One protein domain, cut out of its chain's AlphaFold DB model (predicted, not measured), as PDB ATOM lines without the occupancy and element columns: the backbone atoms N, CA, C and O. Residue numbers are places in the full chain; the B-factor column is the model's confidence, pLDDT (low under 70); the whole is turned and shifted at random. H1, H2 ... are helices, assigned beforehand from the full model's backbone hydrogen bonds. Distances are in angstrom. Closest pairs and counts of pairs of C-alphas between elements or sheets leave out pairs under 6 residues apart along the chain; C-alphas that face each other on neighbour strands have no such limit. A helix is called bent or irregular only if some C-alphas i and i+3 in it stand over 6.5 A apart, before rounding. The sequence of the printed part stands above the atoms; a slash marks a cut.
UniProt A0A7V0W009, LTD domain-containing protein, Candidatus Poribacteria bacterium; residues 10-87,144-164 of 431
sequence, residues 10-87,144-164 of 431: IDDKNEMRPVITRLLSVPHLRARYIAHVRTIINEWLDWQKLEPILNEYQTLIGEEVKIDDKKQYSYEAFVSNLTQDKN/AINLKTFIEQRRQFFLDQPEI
ATOM      1  N   ILE A  10     156.423 140.331 177.153       74.06
ATOM      2  CA  ILE A  10     155.284 141.075 176.597       74.06
ATOM      3  C   ILE A  10     155.767 142.171 175.635       74.06
ATOM      4  O   ILE A  10     155.030 142.517 174.716       74.06
ATOM      5  N   ASP A  11     156.999 142.669 175.813       72.12
ATOM      6  CA  ASP A  11     157.686 143.664 174.967       72.12
ATOM      7  C   ASP A  11     156.740 144.721 174.344       72.12
ATOM      8  O   ASP A  11     156.785 145.044 173.152       72.12
ATOM      9  N   ASP A  12     155.828 145.257 175.168       65.62
ATOM     10  CA  ASP A  12     154.705 146.122 174.765       65.62
ATOM     11  C   ASP A  12     155.123 147.552 174.405       65.62
ATOM     12  O   ASP A  12     154.284 148.447 174.281       65.62
ATOM     13  N   LYS A  13     156.424 147.765 174.198       68.81
ATOM     14  CA  LYS A  13     157.026 149.032 173.769       68.81
ATOM     15  C   LYS A  13     158.020 148.853 172.623       68.81
ATOM     16  O   LYS A  13     158.777 149.771 172.324       68.81
ATOM     17  N   ASN A  14     158.036 147.685 171.980       74.81
ATOM     18  CA  ASN A  14     158.947 147.421 170.876       74.81
ATOM     19  C   ASN A  14     158.460 148.052 169.567       74.81
ATOM     20  O   ASN A  14     157.632 147.492 168.849       74.81
ATOM     21  N   GLU A  15     159.043 149.196 169.216       77.00
ATOM     22  CA  GLU A  15     158.750 149.910 167.968       77.00
ATOM     23  C   GLU A  15     159.056 149.081 166.707       77.00
ATOM     24  O   GLU A  15     158.446 149.305 165.663       77.00
ATOM     25  N   MET A  16     159.925 148.066 166.804       81.25
ATOM     26  CA  MET A  16     160.237 147.142 165.706       81.25
ATOM     27  C   MET A  16     159.202 146.017 165.551       81.25
ATOM     28  O   MET A  16     159.256 145.271 164.574       81.25
ATOM     29  N   ARG A  17     158.267 145.857 166.502       79.69
ATOM     30  CA  ARG A  17     157.220 144.816 166.489       79.69
ATOM     31  C   ARG A  17     155.815 145.398 166.716       79.69
ATOM     32  O   ARG A  17     155.059 144.883 167.543       79.69
ATOM     33  N   PRO A  18     155.404 146.413 165.934       80.94
ATOM     34  CA  PRO A  18     154.215 147.214 166.222       80.94
ATOM     35  C   PRO A  18     152.912 146.402 166.253       80.94
ATOM     36  O   PRO A  18     151.990 146.760 166.983       80.94
ATOM     37  N   VAL A  19     152.815 145.304 165.495       83.69
ATOM     38  CA  VAL A  19     151.629 144.430 165.493       83.69
ATOM     39  C   VAL A  19     151.480 143.692 166.824       83.69
ATOM     40  O   VAL A  19     150.420 143.761 167.440       83.69
ATOM     41  N   ILE A  20     152.543 143.033 167.296       81.75
ATOM     42  CA  ILE A  20     152.536 142.295 168.569       81.75
ATOM     43  C   ILE A  20     152.318 143.265 169.728       81.75
ATOM     44  O   ILE A  20     151.491 143.008 170.595       81.75
ATOM     45  N   THR A  21     152.985 144.418 169.698       83.94
ATOM     46  CA  THR A  21     152.801 145.495 170.677       83.94
ATOM     47  C   THR A  21     151.337 145.934 170.766       83.94
ATOM     48  O   THR A  21     150.785 146.006 171.863       83.94
ATOM     49  N   ARG A  22     150.669 146.176 169.628       85.88
ATOM     50  CA  ARG A  22     149.241 146.536 169.607       85.88
ATOM     51  C   ARG A  22     148.360 145.401 170.118       85.88
ATOM     52  O   ARG A  22     147.480 145.657 170.935       85.88
ATOM     53  N   LEU A  23     148.608 144.164 169.698       87.75
ATOM     54  CA  LEU A  23     147.833 143.002 170.138       87.75
ATOM     55  C   LEU A  23     147.935 142.802 171.657       87.75
ATOM     56  O   LEU A  23     146.924 142.709 172.350       87.75
ATOM     57  N   LEU A  24     149.158 142.810 172.186       89.69
ATOM     58  CA  LEU A  24     149.433 142.631 173.608       89.69
ATOM     59  C   LEU A  24     149.126 143.883 174.434       89.69
ATOM     60  O   LEU A  24     149.177 143.816 175.658       89.69
ATOM     61  N   SER A  25     148.779 145.020 173.828       88.12
ATOM     62  CA  SER A  25     148.218 146.160 174.569       88.12
ATOM     63  C   SER A  25     146.785 145.897 175.048       88.12
ATOM     64  O   SER A  25     146.336 146.511 176.014       88.12
ATOM     65  N   VAL A  26     146.081 144.945 174.424       91.62
ATOM     66  CA  VAL A  26     144.724 144.552 174.809       91.62
ATOM     67  C   VAL A  26     144.794 143.599 176.016       91.62
ATOM     68  O   VAL A  26     145.324 142.493 175.875       91.62
ATOM     69  N   PRO A  27     144.244 143.961 177.197       92.19
ATOM     70  CA  PRO A  27     144.469 143.207 178.435       92.19
ATOM     71  C   PRO A  27     144.077 141.728 178.365       92.19
ATOM     72  O   PRO A  27     144.826 140.872 178.831       92.19
ATOM     73  N   HIS A  28     142.936 141.406 177.745       92.12
ATOM     74  CA  HIS A  28     142.490 140.017 177.640       92.12
ATOM     75  C   HIS A  28     143.351 139.201 176.662       92.12
ATOM     76  O   HIS A  28     143.679 138.058 176.962       92.12
ATOM     77  N   LEU A  29     143.798 139.779 175.540       93.25
ATOM     78  CA  LEU A  29     144.689 139.090 174.595       93.25
ATOM     79  C   LEU A  29     146.074 138.855 175.202       93.25
ATOM     80  O   LEU A  29     146.637 137.772 175.052       93.25
ATOM     81  N   ARG A  30     146.589 139.831 175.959       93.19
ATOM     82  CA  ARG A  30     147.809 139.678 176.762       93.19
ATOM     83  C   ARG A  30     147.681 138.528 177.757       93.19
ATOM     84  O   ARG A  30     148.579 137.697 177.832       93.19
ATOM     85  N   ALA A  31     146.576 138.459 178.501       95.25
ATOM     86  CA  ALA A  31     146.347 137.383 179.460       95.25
ATOM     87  C   ALA A  31     146.295 136.007 178.776       95.25
ATOM     88  O   ALA A  31     146.955 135.083 179.249       95.25
ATOM     89  N   ARG A  32     145.584 135.884 177.642       95.50
ATOM     90  CA  ARG A  32     145.518 134.639 176.853       95.50
ATOM     91  C   ARG A  32     146.897 134.218 176.338       95.50
ATOM     92  O   ARG A  32     147.276 133.063 176.500       95.50
ATOM     93  N   TYR A  33     147.682 135.156 175.801       94.25
ATOM     94  CA  TYR A  33     149.064 134.895 175.384       94.25
ATOM     95  C   TYR A  33     149.910 134.344 176.539       94.25
ATOM     96  O   TYR A  33     150.535 133.297 176.401       94.25
ATOM     97  N   ILE A  34     149.876 135.000 177.702       95.12
ATOM     98  CA  ILE A  34     150.621 134.564 178.890       95.12
ATOM     99  C   ILE A  34     150.157 133.188 179.385       95.12
ATOM    100  O   ILE A  34     150.994 132.371 179.768       95.12
ATOM    101  N   ALA A  35     148.857 132.892 179.336       96.25
ATOM    102  CA  ALA A  35     148.333 131.573 179.674       96.25
ATOM    103  C   ALA A  35     148.897 130.477 178.751       96.25
ATOM    104  O   ALA A  35     149.378 129.463 179.250       96.25
ATOM    105  N   HIS A  36     148.958 130.703 177.435       95.69
ATOM    106  CA  HIS A  36     149.587 129.745 176.515       95.69
ATOM    107  C   HIS A  36     151.098 129.622 176.721       95.69
ATOM    108  O   HIS A  36     151.637 128.521 176.623       95.69
ATOM    109  N   VAL A  37     151.791 130.716 177.058       95.00
ATOM    110  CA  VAL A  37     153.215 130.649 177.419       95.00
ATOM    111  C   VAL A  37     153.415 129.770 178.660       95.00
ATOM    112  O   VAL A  37     154.330 128.952 178.657       95.00
ATOM    113  N   ARG A  38     152.541 129.844 179.678       95.81
ATOM    114  CA  ARG A  38     152.576 128.914 180.829       95.81
ATOM    115  C   ARG A  38     152.403 127.458 180.401       95.81
ATOM    116  O   ARG A  38     153.183 126.617 180.845       95.81
ATOM    117  N   THR A  39     151.454 127.168 179.510       95.00
ATOM    118  CA  THR A  39     151.273 125.816 178.956       95.00
ATOM    119  C   THR A  39     152.543 125.338 178.244       95.00
ATOM    120  O   THR A  39     153.033 124.249 178.528       95.00
ATOM    121  N   ILE A  40     153.146 126.170 177.384       93.88
ATOM    122  CA  ILE A  40     154.400 125.842 176.681       93.88
ATOM    123  C   ILE A  40     155.537 125.576 177.668       93.88
ATOM    124  O   ILE A  40     156.261 124.598 177.503       93.88
ATOM    125  N   ILE A  41     155.687 126.405 178.707       95.12
ATOM    126  CA  ILE A  41     156.699 126.190 179.747       95.12
ATOM    127  C   ILE A  41     156.503 124.812 180.373       95.12
ATOM    128  O   ILE A  41     157.439 124.021 180.440       95.12
ATOM    129  N   ASN A  42     155.282 124.500 180.798       93.12
ATOM    130  CA  ASN A  42     154.988 123.269 181.522       93.12
ATOM    131  C   ASN A  42     155.055 122.012 180.657       93.12
ATOM    132  O   ASN A  42     155.246 120.934 181.209       93.12
ATOM    133  N   GLU A  43     154.884 122.106 179.342       89.81
ATOM    134  CA  GLU A  43     154.848 120.932 178.463       89.81
ATOM    135  C   GLU A  43     156.088 120.738 177.604       89.81
ATOM    136  O   GLU A  43     156.512 119.603 177.408       89.81
ATOM    137  N   TRP A  44     156.652 121.832 177.100       89.75
ATOM    138  CA  TRP A  44     157.680 121.819 176.060       89.75
ATOM    139  C   TRP A  44     158.997 122.443 176.506       89.75
ATOM    140  O   TRP A  44     159.971 122.371 175.770       89.75
ATOM    141  N   LEU A  45     159.052 123.058 177.688       93.19
ATOM    142  CA  LEU A  45     160.294 123.544 178.294       93.19
ATOM    143  C   LEU A  45     160.528 122.876 179.649       93.19
ATOM    144  O   LEU A  45     161.008 123.507 180.586       93.19
ATOM    145  N   ASP A  46     160.136 121.614 179.780       93.88
ATOM    146  CA  ASP A  46     160.442 120.778 180.936       93.88
ATOM    147  C   ASP A  46     161.307 119.604 180.476       93.88
ATOM    148  O   ASP A  46     160.858 118.762 179.695       93.88
ATOM    149  N   TRP A  47     162.555 119.553 180.950       93.25
ATOM    150  CA  TRP A  47     163.487 118.494 180.569       93.25
ATOM    151  C   TRP A  47     162.953 117.105 180.924       93.25
ATOM    152  O   TRP A  47     163.101 116.186 180.128       93.25
ATOM    153  N   GLN A  48     162.240 116.964 182.048       94.12
ATOM    154  CA  GLN A  48     161.678 115.672 182.460       94.12
ATOM    155  C   GLN A  48     160.634 115.143 181.464       94.12
ATOM    156  O   GLN A  48     160.429 113.935 181.370       94.12
ATOM    157  N   LYS A  49     159.981 116.038 180.709       93.56
ATOM    158  CA  LYS A  49     159.032 115.676 179.648       93.56
ATOM    159  C   LYS A  49     159.708 115.488 178.294       93.56
ATOM    160  O   LYS A  49     159.302 114.611 177.539       93.56
ATOM    161  N   LEU A  50     160.714 116.307 177.978       91.88
ATOM    162  CA  LEU A  50     161.402 116.251 176.687       91.88
ATOM    163  C   LEU A  50     162.394 115.096 176.577       91.88
ATOM    164  O   LEU A  50     162.509 114.511 175.505       91.88
ATOM    165  N   GLU A  51     163.114 114.767 177.648       93.06
ATOM    166  CA  GLU A  51     164.187 113.768 177.627       93.06
ATOM    167  C   GLU A  51     163.734 112.405 177.074       93.06
ATOM    168  O   GLU A  51     164.396 111.902 176.166       93.06
ATOM    169  N   PRO A  52     162.587 111.824 177.491       94.50
ATOM    170  CA  PRO A  52     162.105 110.573 176.905       94.50
ATOM    171  C   PRO A  52     161.827 110.667 175.396       94.50
ATOM    172  O   PRO A  52     162.179 109.752 174.657       94.50
ATOM    173  N   ILE A  53     161.247 111.781 174.933       93.75
ATOM    174  CA  ILE A  53     160.919 112.019 173.515       93.75
ATOM    175  C   ILE A  53     162.205 112.142 172.687       93.75
ATOM    176  O   ILE A  53     162.331 111.565 171.609       93.75
ATOM    177  N   LEU A  54     163.182 112.892 173.201       91.88
ATOM    178  CA  LEU A  54     164.471 113.085 172.542       91.88
ATOM    179  C   LEU A  54     165.255 111.775 172.455       91.88
ATOM    180  O   LEU A  54     165.832 111.490 171.409       91.88
ATOM    181  N   ASN A  55     165.223 110.957 173.508       93.12
ATOM    182  CA  ASN A  55     165.846 109.635 173.504       93.12
ATOM    183  C   ASN A  55     165.187 108.692 172.486       93.12
ATOM    184  O   ASN A  55     165.894 107.942 171.810       93.12
ATOM    185  N   GLU A  56     163.860 108.743 172.325       95.19
ATOM    186  CA  GLU A  56     163.149 107.977 171.292       95.19
ATOM    187  C   GLU A  56     163.608 108.386 169.886       95.19
ATOM    188  O   GLU A  56     163.984 107.526 169.085       95.19
ATOM    189  N   TYR A  57     163.676 109.690 169.599       93.88
ATOM    190  CA  TYR A  57     164.166 110.174 168.306       93.88
ATOM    191  C   TYR A  57     165.644 109.863 168.068       93.88
ATOM    192  O   TYR A  57     166.000 109.451 166.965       93.88
ATOM    193  N   GLN A  58     166.500 110.017 169.083       92.19
ATOM    194  CA  GLN A  58     167.923 109.689 168.983       92.19
ATOM    195  C   GLN A  58     168.123 108.194 168.695       92.19
ATOM    196  O   GLN A  58     168.956 107.835 167.866       92.19
ATOM    197  N   THR A  59     167.309 107.336 169.319       94.19
ATOM    198  CA  THR A  59     167.302 105.887 169.069       94.19
ATOM    199  C   THR A  59     166.836 105.569 167.649       94.19
ATOM    200  O   THR A  59     167.465 104.763 166.969       94.19
ATOM    201  N   LEU A  60     165.766 106.222 167.181       96.25
ATOM    202  CA  LEU A  60     165.166 105.972 165.867       96.25
ATOM    203  C   LEU A  60     166.152 106.191 164.709       96.25
ATOM    204  O   LEU A  60     166.119 105.441 163.738       96.25
ATOM    205  N   ILE A  61     167.012 107.207 164.809       93.38
ATOM    206  CA  ILE A  61     167.971 107.561 163.749       93.38
ATOM    207  C   ILE A  61     169.406 107.107 164.049       93.38
ATOM    208  O   ILE A  61     170.295 107.328 163.231       93.38
ATOM    209  N   GLY A  62     169.654 106.502 165.214       93.25
ATOM    210  CA  GLY A  62     171.005 106.256 165.718       93.25
ATOM    211  C   GLY A  62     171.863 105.396 164.789       93.25
ATOM    212  O   GLY A  62     172.994 105.770 164.487       93.25
ATOM    213  N   GLU A  63     171.320 104.286 164.282       93.81
ATOM    214  CA  GLU A  63     172.064 103.409 163.365       93.81
ATOM    215  C   GLU A  63     172.365 104.092 162.024       93.81
ATOM    216  O   GLU A  63     173.482 103.975 161.531       93.81
ATOM    217  N   GLU A  64     171.428 104.879 161.482       93.94
ATOM    218  CA  GLU A  64     171.638 105.643 160.242       93.94
ATOM    219  C   GLU A  64     172.739 106.703 160.415       93.94
ATOM    220  O   GLU A  64     173.631 106.826 159.579       93.94
ATOM    221  N   VAL A  65     172.747 107.425 161.544       91.69
ATOM    222  CA  VAL A  65     173.802 108.408 161.862       91.69
ATOM    223  C   VAL A  65     175.166 107.733 162.033       91.69
ATOM    224  O   VAL A  65     176.201 108.305 161.690       91.69
ATOM    225  N   LYS A  66     175.198 106.514 162.575       91.81
ATOM    226  CA  LYS A  66     176.440 105.772 162.814       91.81
ATOM    227  C   LYS A  66     177.121 105.343 161.513       91.81
ATOM    228  O   LYS A  66     178.354 105.387 161.445       91.81
ATOM    229  N   ILE A  67     176.337 104.928 160.516       93.62
ATOM    230  CA  ILE A  67     176.838 104.442 159.220       93.62
ATOM    231  C   ILE A  67     177.069 105.555 158.190       93.62
ATOM    232  O   ILE A  67     177.664 105.278 157.152       93.62
ATOM    233  N   ASP A  68     176.637 106.788 158.473       90.00
ATOM    234  CA  ASP A  68     176.861 107.948 157.607       90.00
ATOM    235  C   ASP A  68     178.366 108.227 157.422       90.00
ATOM    236  O   ASP A  68     179.116 108.468 158.382       90.00
ATOM    237  N   ASP A  69     178.806 108.179 156.163       88.19
ATOM    238  CA  ASP A  69     180.177 108.421 155.717       88.19
ATOM    239  C   ASP A  69     180.461 109.907 155.429       88.19
ATOM    240  O   ASP A  69     181.621 110.290 155.289       88.19
ATOM    241  N   LYS A  70     179.428 110.761 155.418       87.81
ATOM    242  CA  LYS A  70     179.501 112.218 155.193       87.81
ATOM    243  C   LYS A  70     179.082 113.030 156.422       87.81
ATOM    244  O   LYS A  70     178.587 114.155 156.310       87.81
ATOM    245  N   LYS A  71     179.293 112.471 157.612       80.12
ATOM    246  CA  LYS A  71     178.912 113.093 158.882       80.12
ATOM    247  C   LYS A  71     179.744 114.336 159.209       80.12
ATOM    248  O   LYS A  71     180.966 114.339 159.118       80.12
ATOM    249  N   GLN A  72     179.066 115.382 159.682       79.62
ATOM    250  CA  GLN A  72     179.699 116.613 160.184       79.62
ATOM    251  C   GLN A  72     180.155 116.507 161.653       79.62
ATOM    252  O   GLN A  72     180.721 117.452 162.198       79.62
ATOM    253  N   TYR A  73     179.854 115.393 162.329       79.12
ATOM    254  CA  TYR A  73     180.195 115.129 163.727       79.12
ATOM    255  C   TYR A  73     180.292 113.619 163.990       79.12
ATOM    256  O   TYR A  73     179.691 112.821 163.274       79.12
ATOM    257  N   SER A  74     181.027 113.218 165.033       87.06
ATOM    258  CA  SER A  74     181.138 111.810 165.438       87.06
ATOM    259  C   SER A  74     179.828 111.255 166.011       87.06
ATOM    260  O   SER A  74     178.976 111.997 166.505       87.06
ATOM    261  N   TYR A  75     179.674 109.928 165.982       87.00
ATOM    262  CA  TYR A  75     178.516 109.263 166.582       87.00
ATOM    263  C   TYR A  75     178.483 109.463 168.106       87.00
ATOM    264  O   TYR A  75     177.432 109.708 168.690       87.00
ATOM    265  N   GLU A  76     179.641 109.470 168.759       86.62
ATOM    266  CA  GLU A  76     179.774 109.769 170.185       86.62
ATOM    267  C   GLU A  76     179.279 111.186 170.497       86.62
ATOM    268  O   GLU A  76     178.563 111.397 171.476       86.62
ATOM    269  N   ALA A  77     179.598 112.149 169.627       83.12
ATOM    270  CA  ALA A  77     179.128 113.522 169.747       83.12
ATOM    271  C   ALA A  77     177.630 113.680 169.447       83.12
ATOM    272  O   ALA A  77     177.002 114.606 169.958       83.12
ATOM    273  N   PHE A  78     177.051 112.805 168.623       86.38
ATOM    274  CA  PHE A  78     175.604 112.710 168.437       86.38
ATOM    275  C   PHE A  78     174.906 112.208 169.701       86.38
ATOM    276  O   PHE A  78     173.893 112.778 170.099       86.38
ATOM    277  N   VAL A  79     175.468 111.185 170.352       85.19
ATOM    278  CA  VAL A  79     174.911 110.604 171.581       85.19
ATOM    279  C   VAL A  79     174.996 111.591 172.751       85.19
ATOM    280  O   VAL A  79     174.015 111.790 173.468       85.19
ATOM    281  N   SER A  80     176.143 112.249 172.939       85.56
ATOM    282  CA  SER A  80     176.394 113.096 174.115       85.56
ATOM    283  C   SER A  80     175.750 114.489 174.060       85.56
ATOM    284  O   SER A  80     175.551 115.099 175.115       85.56
ATOM    285  N   ASN A  81     175.366 114.989 172.875       82.06
ATOM    286  CA  ASN A  81     174.874 116.368 172.699       82.06
ATOM    287  C   ASN A  81     173.584 116.710 173.468       82.06
ATOM    288  O   ASN A  81     173.285 117.891 173.667       82.06
ATOM    289  N   LEU A  82     172.826 115.701 173.911       83.25
ATOM    290  CA  LEU A  82     171.596 115.913 174.667       83.25
ATOM    291  C   LEU A  82     171.887 116.494 176.053       83.25
ATOM    292  O   LEU A  82     171.097 117.292 176.551       83.25
ATOM    293  N   THR A  83     173.012 116.113 176.669       81.62
ATOM    294  CA  THR A  83     173.276 116.375 178.096       81.62
ATOM    295  C   THR A  83     174.678 116.888 178.412       81.62
ATOM    296  O   THR A  83     174.911 117.316 179.542       81.62
ATOM    297  N   GLN A  84     175.609 116.864 177.456       79.75
ATOM    298  CA  GLN A  84     176.994 117.291 177.664       79.75
ATOM    299  C   GLN A  84     177.357 118.444 176.730       79.75
ATOM    300  O   GLN A  84     177.132 118.374 175.521       79.75
ATOM    301  N   ASP A  85     177.915 119.518 177.299       66.75
ATOM    302  CA  ASP A  85     178.404 120.668 176.533       66.75
ATOM    303  C   ASP A  85     179.587 120.260 175.649       66.75
ATOM    304  O   ASP A  85     180.463 119.499 176.068       66.75
ATOM    305  N   LYS A  86     179.662 120.827 174.440       60.66
ATOM    306  CA  LYS A  86     180.887 120.753 173.645       60.66
ATOM    307  C   LYS A  86     181.768 121.940 174.011       60.66
ATOM    308  O   LYS A  86     181.471 123.079 173.653       60.66
ATOM    309  N   ASN A  87     182.907 121.674 174.649       47.56
ATOM    310  CA  ASN A  87     184.016 122.616 174.575       47.56
ATOM    311  C   ASN A  87     184.417 122.707 173.101       47.56
ATOM    312  O   ASN A  87     184.842 121.720 172.510       47.56
ATOM    313  N   ALA A 144     179.297 126.315 172.811       63.53
ATOM    314  CA  ALA A 144     178.105 125.604 172.366       63.53
ATOM    315  C   ALA A 144     177.508 124.828 173.554       63.53
ATOM    316  O   ALA A 144     178.014 123.771 173.931       63.53
ATOM    317  N   ILE A 145     176.452 125.379 174.156       75.44
ATOM    318  CA  ILE A 145     175.709 124.726 175.242       75.44
ATOM    319  C   ILE A 145     174.907 123.529 174.716       75.44
ATOM    320  O   ILE A 145     174.414 123.546 173.586       75.44
ATOM    321  N   ASN A 146     174.755 122.499 175.544       85.06
ATOM    322  CA  ASN A 146     173.954 121.319 175.233       85.06
ATOM    323  C   ASN A 146     172.445 121.596 175.312       85.06
ATOM    324  O   ASN A 146     172.002 122.601 175.884       85.06
ATOM    325  N   LEU A 147     171.645 120.692 174.738       86.19
ATOM    326  CA  LEU A 147     170.199 120.884 174.624       86.19
ATOM    327  C   LEU A 147     169.508 120.956 175.992       86.19
ATOM    328  O   LEU A 147     168.646 121.816 176.180       86.19
ATOM    329  N   LYS A 148     169.906 120.121 176.960       90.56
ATOM    330  CA  LYS A 148     169.385 120.185 178.331       90.56
ATOM    331  C   LYS A 148     169.629 121.550 178.961       90.56
ATOM    332  O   LYS A 148     168.673 122.201 179.379       90.56
ATOM    333  N   THR A 149     170.879 122.013 178.956       90.06
ATOM    334  CA  THR A 149     171.252 123.328 179.494       90.06
ATOM    335  C   THR A 149     170.460 124.444 178.811       90.06
ATOM    336  O   THR A 149     169.936 125.328 179.489       90.06
ATOM    337  N   PHE A 150     170.307 124.393 177.482       89.44
ATOM    338  CA  PHE A 150     169.499 125.364 176.740       89.44
ATOM    339  C   PHE A 150     168.035 125.380 177.203       89.44
ATOM    340  O   PHE A 150     167.495 126.453 177.489       89.44
ATOM    341  N   ILE A 151     167.392 124.213 177.304       91.31
ATOM    342  CA  ILE A 151     165.990 124.102 177.728       91.31
ATOM    343  C   ILE A 151     165.812 124.577 179.173       91.31
ATOM    344  O   ILE A 151     164.905 125.367 179.439       91.31
ATOM    345  N   GLU A 152     166.679 124.154 180.093       92.94
ATOM    346  CA  GLU A 152     166.610 124.531 181.509       92.94
ATOM    347  C   GLU A 152     166.814 126.040 181.702       92.94
ATOM    348  O   GLU A 152     166.015 126.691 182.380       92.94
ATOM    349  N   GLN A 153     167.811 126.633 181.036       92.44
ATOM    350  CA  GLN A 153     168.024 128.084 181.066       92.44
ATOM    351  C   GLN A 153     166.841 128.842 180.457       92.44
ATOM    352  O   GLN A 153     166.423 129.879 180.981       92.44
ATOM    353  N   ARG A 154     166.262 128.331 179.361       91.62
ATOM    354  CA  ARG A 154     165.105 128.959 178.717       91.62
ATOM    355  C   ARG A 154     163.862 128.887 179.595       91.62
ATOM    356  O   ARG A 154     163.149 129.886 179.700       91.62
ATOM    357  N   ARG A 155     163.621 127.741 180.240       94.31
ATOM    358  CA  ARG A 155     162.564 127.559 181.239       94.31
ATOM    359  C   ARG A 155     162.729 128.566 182.369       94.31
ATOM    360  O   ARG A 155     161.787 129.299 182.659       94.31
ATOM    361  N   GLN A 156     163.925 128.640 182.953       94.31
ATOM    362  CA  GLN A 156     164.202 129.531 184.075       94.31
ATOM    363  C   GLN A 156     163.983 130.998 183.694       94.31
ATOM    364  O   GLN A 156     163.287 131.710 184.407       94.31
ATOM    365  N   PHE A 157     164.450 131.421 182.513       92.88
ATOM    366  CA  PHE A 157     164.201 132.773 182.005       92.88
ATOM    367  C   PHE A 157     162.712 133.149 182.013       92.88
ATOM    368  O   PHE A 157     162.373 134.291 182.333       92.88
ATOM    369  N   PHE A 158     161.828 132.220 181.632       93.38
ATOM    370  CA  PHE A 158     160.386 132.454 181.655       93.38
ATOM    371  C   PHE A 158     159.812 132.434 183.072       93.38
ATOM    372  O   PHE A 158     158.984 133.283 183.394       93.38
ATOM    373  N   LEU A 159     160.248 131.496 183.914       93.69
ATOM    374  CA  LEU A 159     159.830 131.427 185.317       93.69
ATOM    375  C   LEU A 159     160.276 132.654 186.120       93.69
ATOM    376  O   LEU A 159     159.619 133.009 187.088       93.69
ATOM    377  N   ASP A 160     161.324 133.355 185.694       92.88
ATOM    378  CA  ASP A 160     161.756 134.609 186.318       92.88
ATOM    379  C   ASP A 160     160.912 135.828 185.887       92.88
ATOM    380  O   ASP A 160     161.112 136.927 186.409       92.88
ATOM    381  N   GLN A 161     159.973 135.675 184.940       90.50
ATOM    382  CA  GLN A 161     159.115 136.774 184.483       90.50
ATOM    383  C   GLN A 161     157.958 137.015 185.469       90.50
ATOM    384  O   GLN A 161     157.153 136.106 185.707       90.50
ATOM    385  N   PRO A 162     157.780 138.245 185.992       90.94
ATOM    386  CA  PRO A 162     156.702 138.555 186.931       90.94
ATOM    387  C   PRO A 162     155.305 138.213 186.402       90.94
ATOM    388  O   PRO A 162     154.434 137.806 187.167       90.94
ATOM    389  N   GLU A 163     155.070 138.366 185.098       90.31
ATOM    390  CA  GLU A 163     153.771 138.113 184.478       90.31
ATOM    391  C   GLU A 163     153.412 136.628 184.422       90.31
ATOM    392  O   GLU A 163     152.231 136.296 184.530       90.31
ATOM    393  N   ILE A 164     154.411 135.742 184.333       94.38
ATOM    394  CA  ILE A 164     154.219 134.288 184.405       94.38
ATOM    395  C   ILE A 164     153.768 133.888 185.810       94.38
ATOM    396  O   ILE A 164     152.805 133.132 185.943       94.38
TER     397      ILE A 164
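AT A GLANCE: This is residues 10 to 87 and 144 to 164 of the 431 residues of the protein "LTD domain-containing protein" of Candidatus Poribacteria bacterium (UniProt A0A7V0W009). H2 and H3 follow end to end in a long bow, H1 turns off at a corner beyond the start of H2, and after H3 the printed part folds back through the short H4. H5 runs back past the junction of H2 and H3 with few contacts, in a loose, open arrangement. The printed part has 99 residues with five named helices, H1 to H5 in order, and no named strand; the class is all helix. It is only just loose, close to extended, with a radius of gyration of the C-alphas of 18.6 A and spans of 54 by 28 by 24 A.

IN THESE COORDINATES: H1 is residues 18 to 25, beginning at C-alpha 18 (154.215, 147.214, 166.222). H2 is residues 27 to 44, 25.3 A long. H3 is residues 47 to 67, 28.8 A long; it is irregular, with C-alphas 60 and 63 7.8 A apart, and has a kink of 47 degrees near residue 61. H4 is residues 75 to 80. H5, residues 147 to 159, is 18.2 A long and ends at C-alpha 159 (159.830, 131.427, 185.317).

HOW THE PARTS SIT: H1 and H2 touch only at the corner, about perpendicular at 83 degrees; their closest C-alphas, Leu 24 and Arg 30, are 4.6 A apart. H2 and H3 are close but not clearly touching, at a steep tilt of 55 degrees. H3 and H4, a helical hairpin, only just touch, with 3 pairs of C-alphas within 8 A, the closest Lys 66 and Tyr 75 at 5.5 A. H5 only just touches H3, through Trp 47 alone of H3, with 3 pairs of C-alphas within 8 A, the closest Trp 47 and Lys 148 at 6.5 A. Every O i to N i+4 pair is within hydrogen-bond range in H1, H2, H4 and H5; in H3, 13 of 17 are.

THE WHOLE: The outline is elongated; the farthest C-alphas, of Pro 27 and Asp 69, are 54.8 A apart. Residues 88 to 143 are not printed, and C-alphas 87 and 144 are 7.0 A apart across the cut. Of the links printed whole, none is long. pLDDT is under 70 at residues 12 to 13, 85 to 87 and 144.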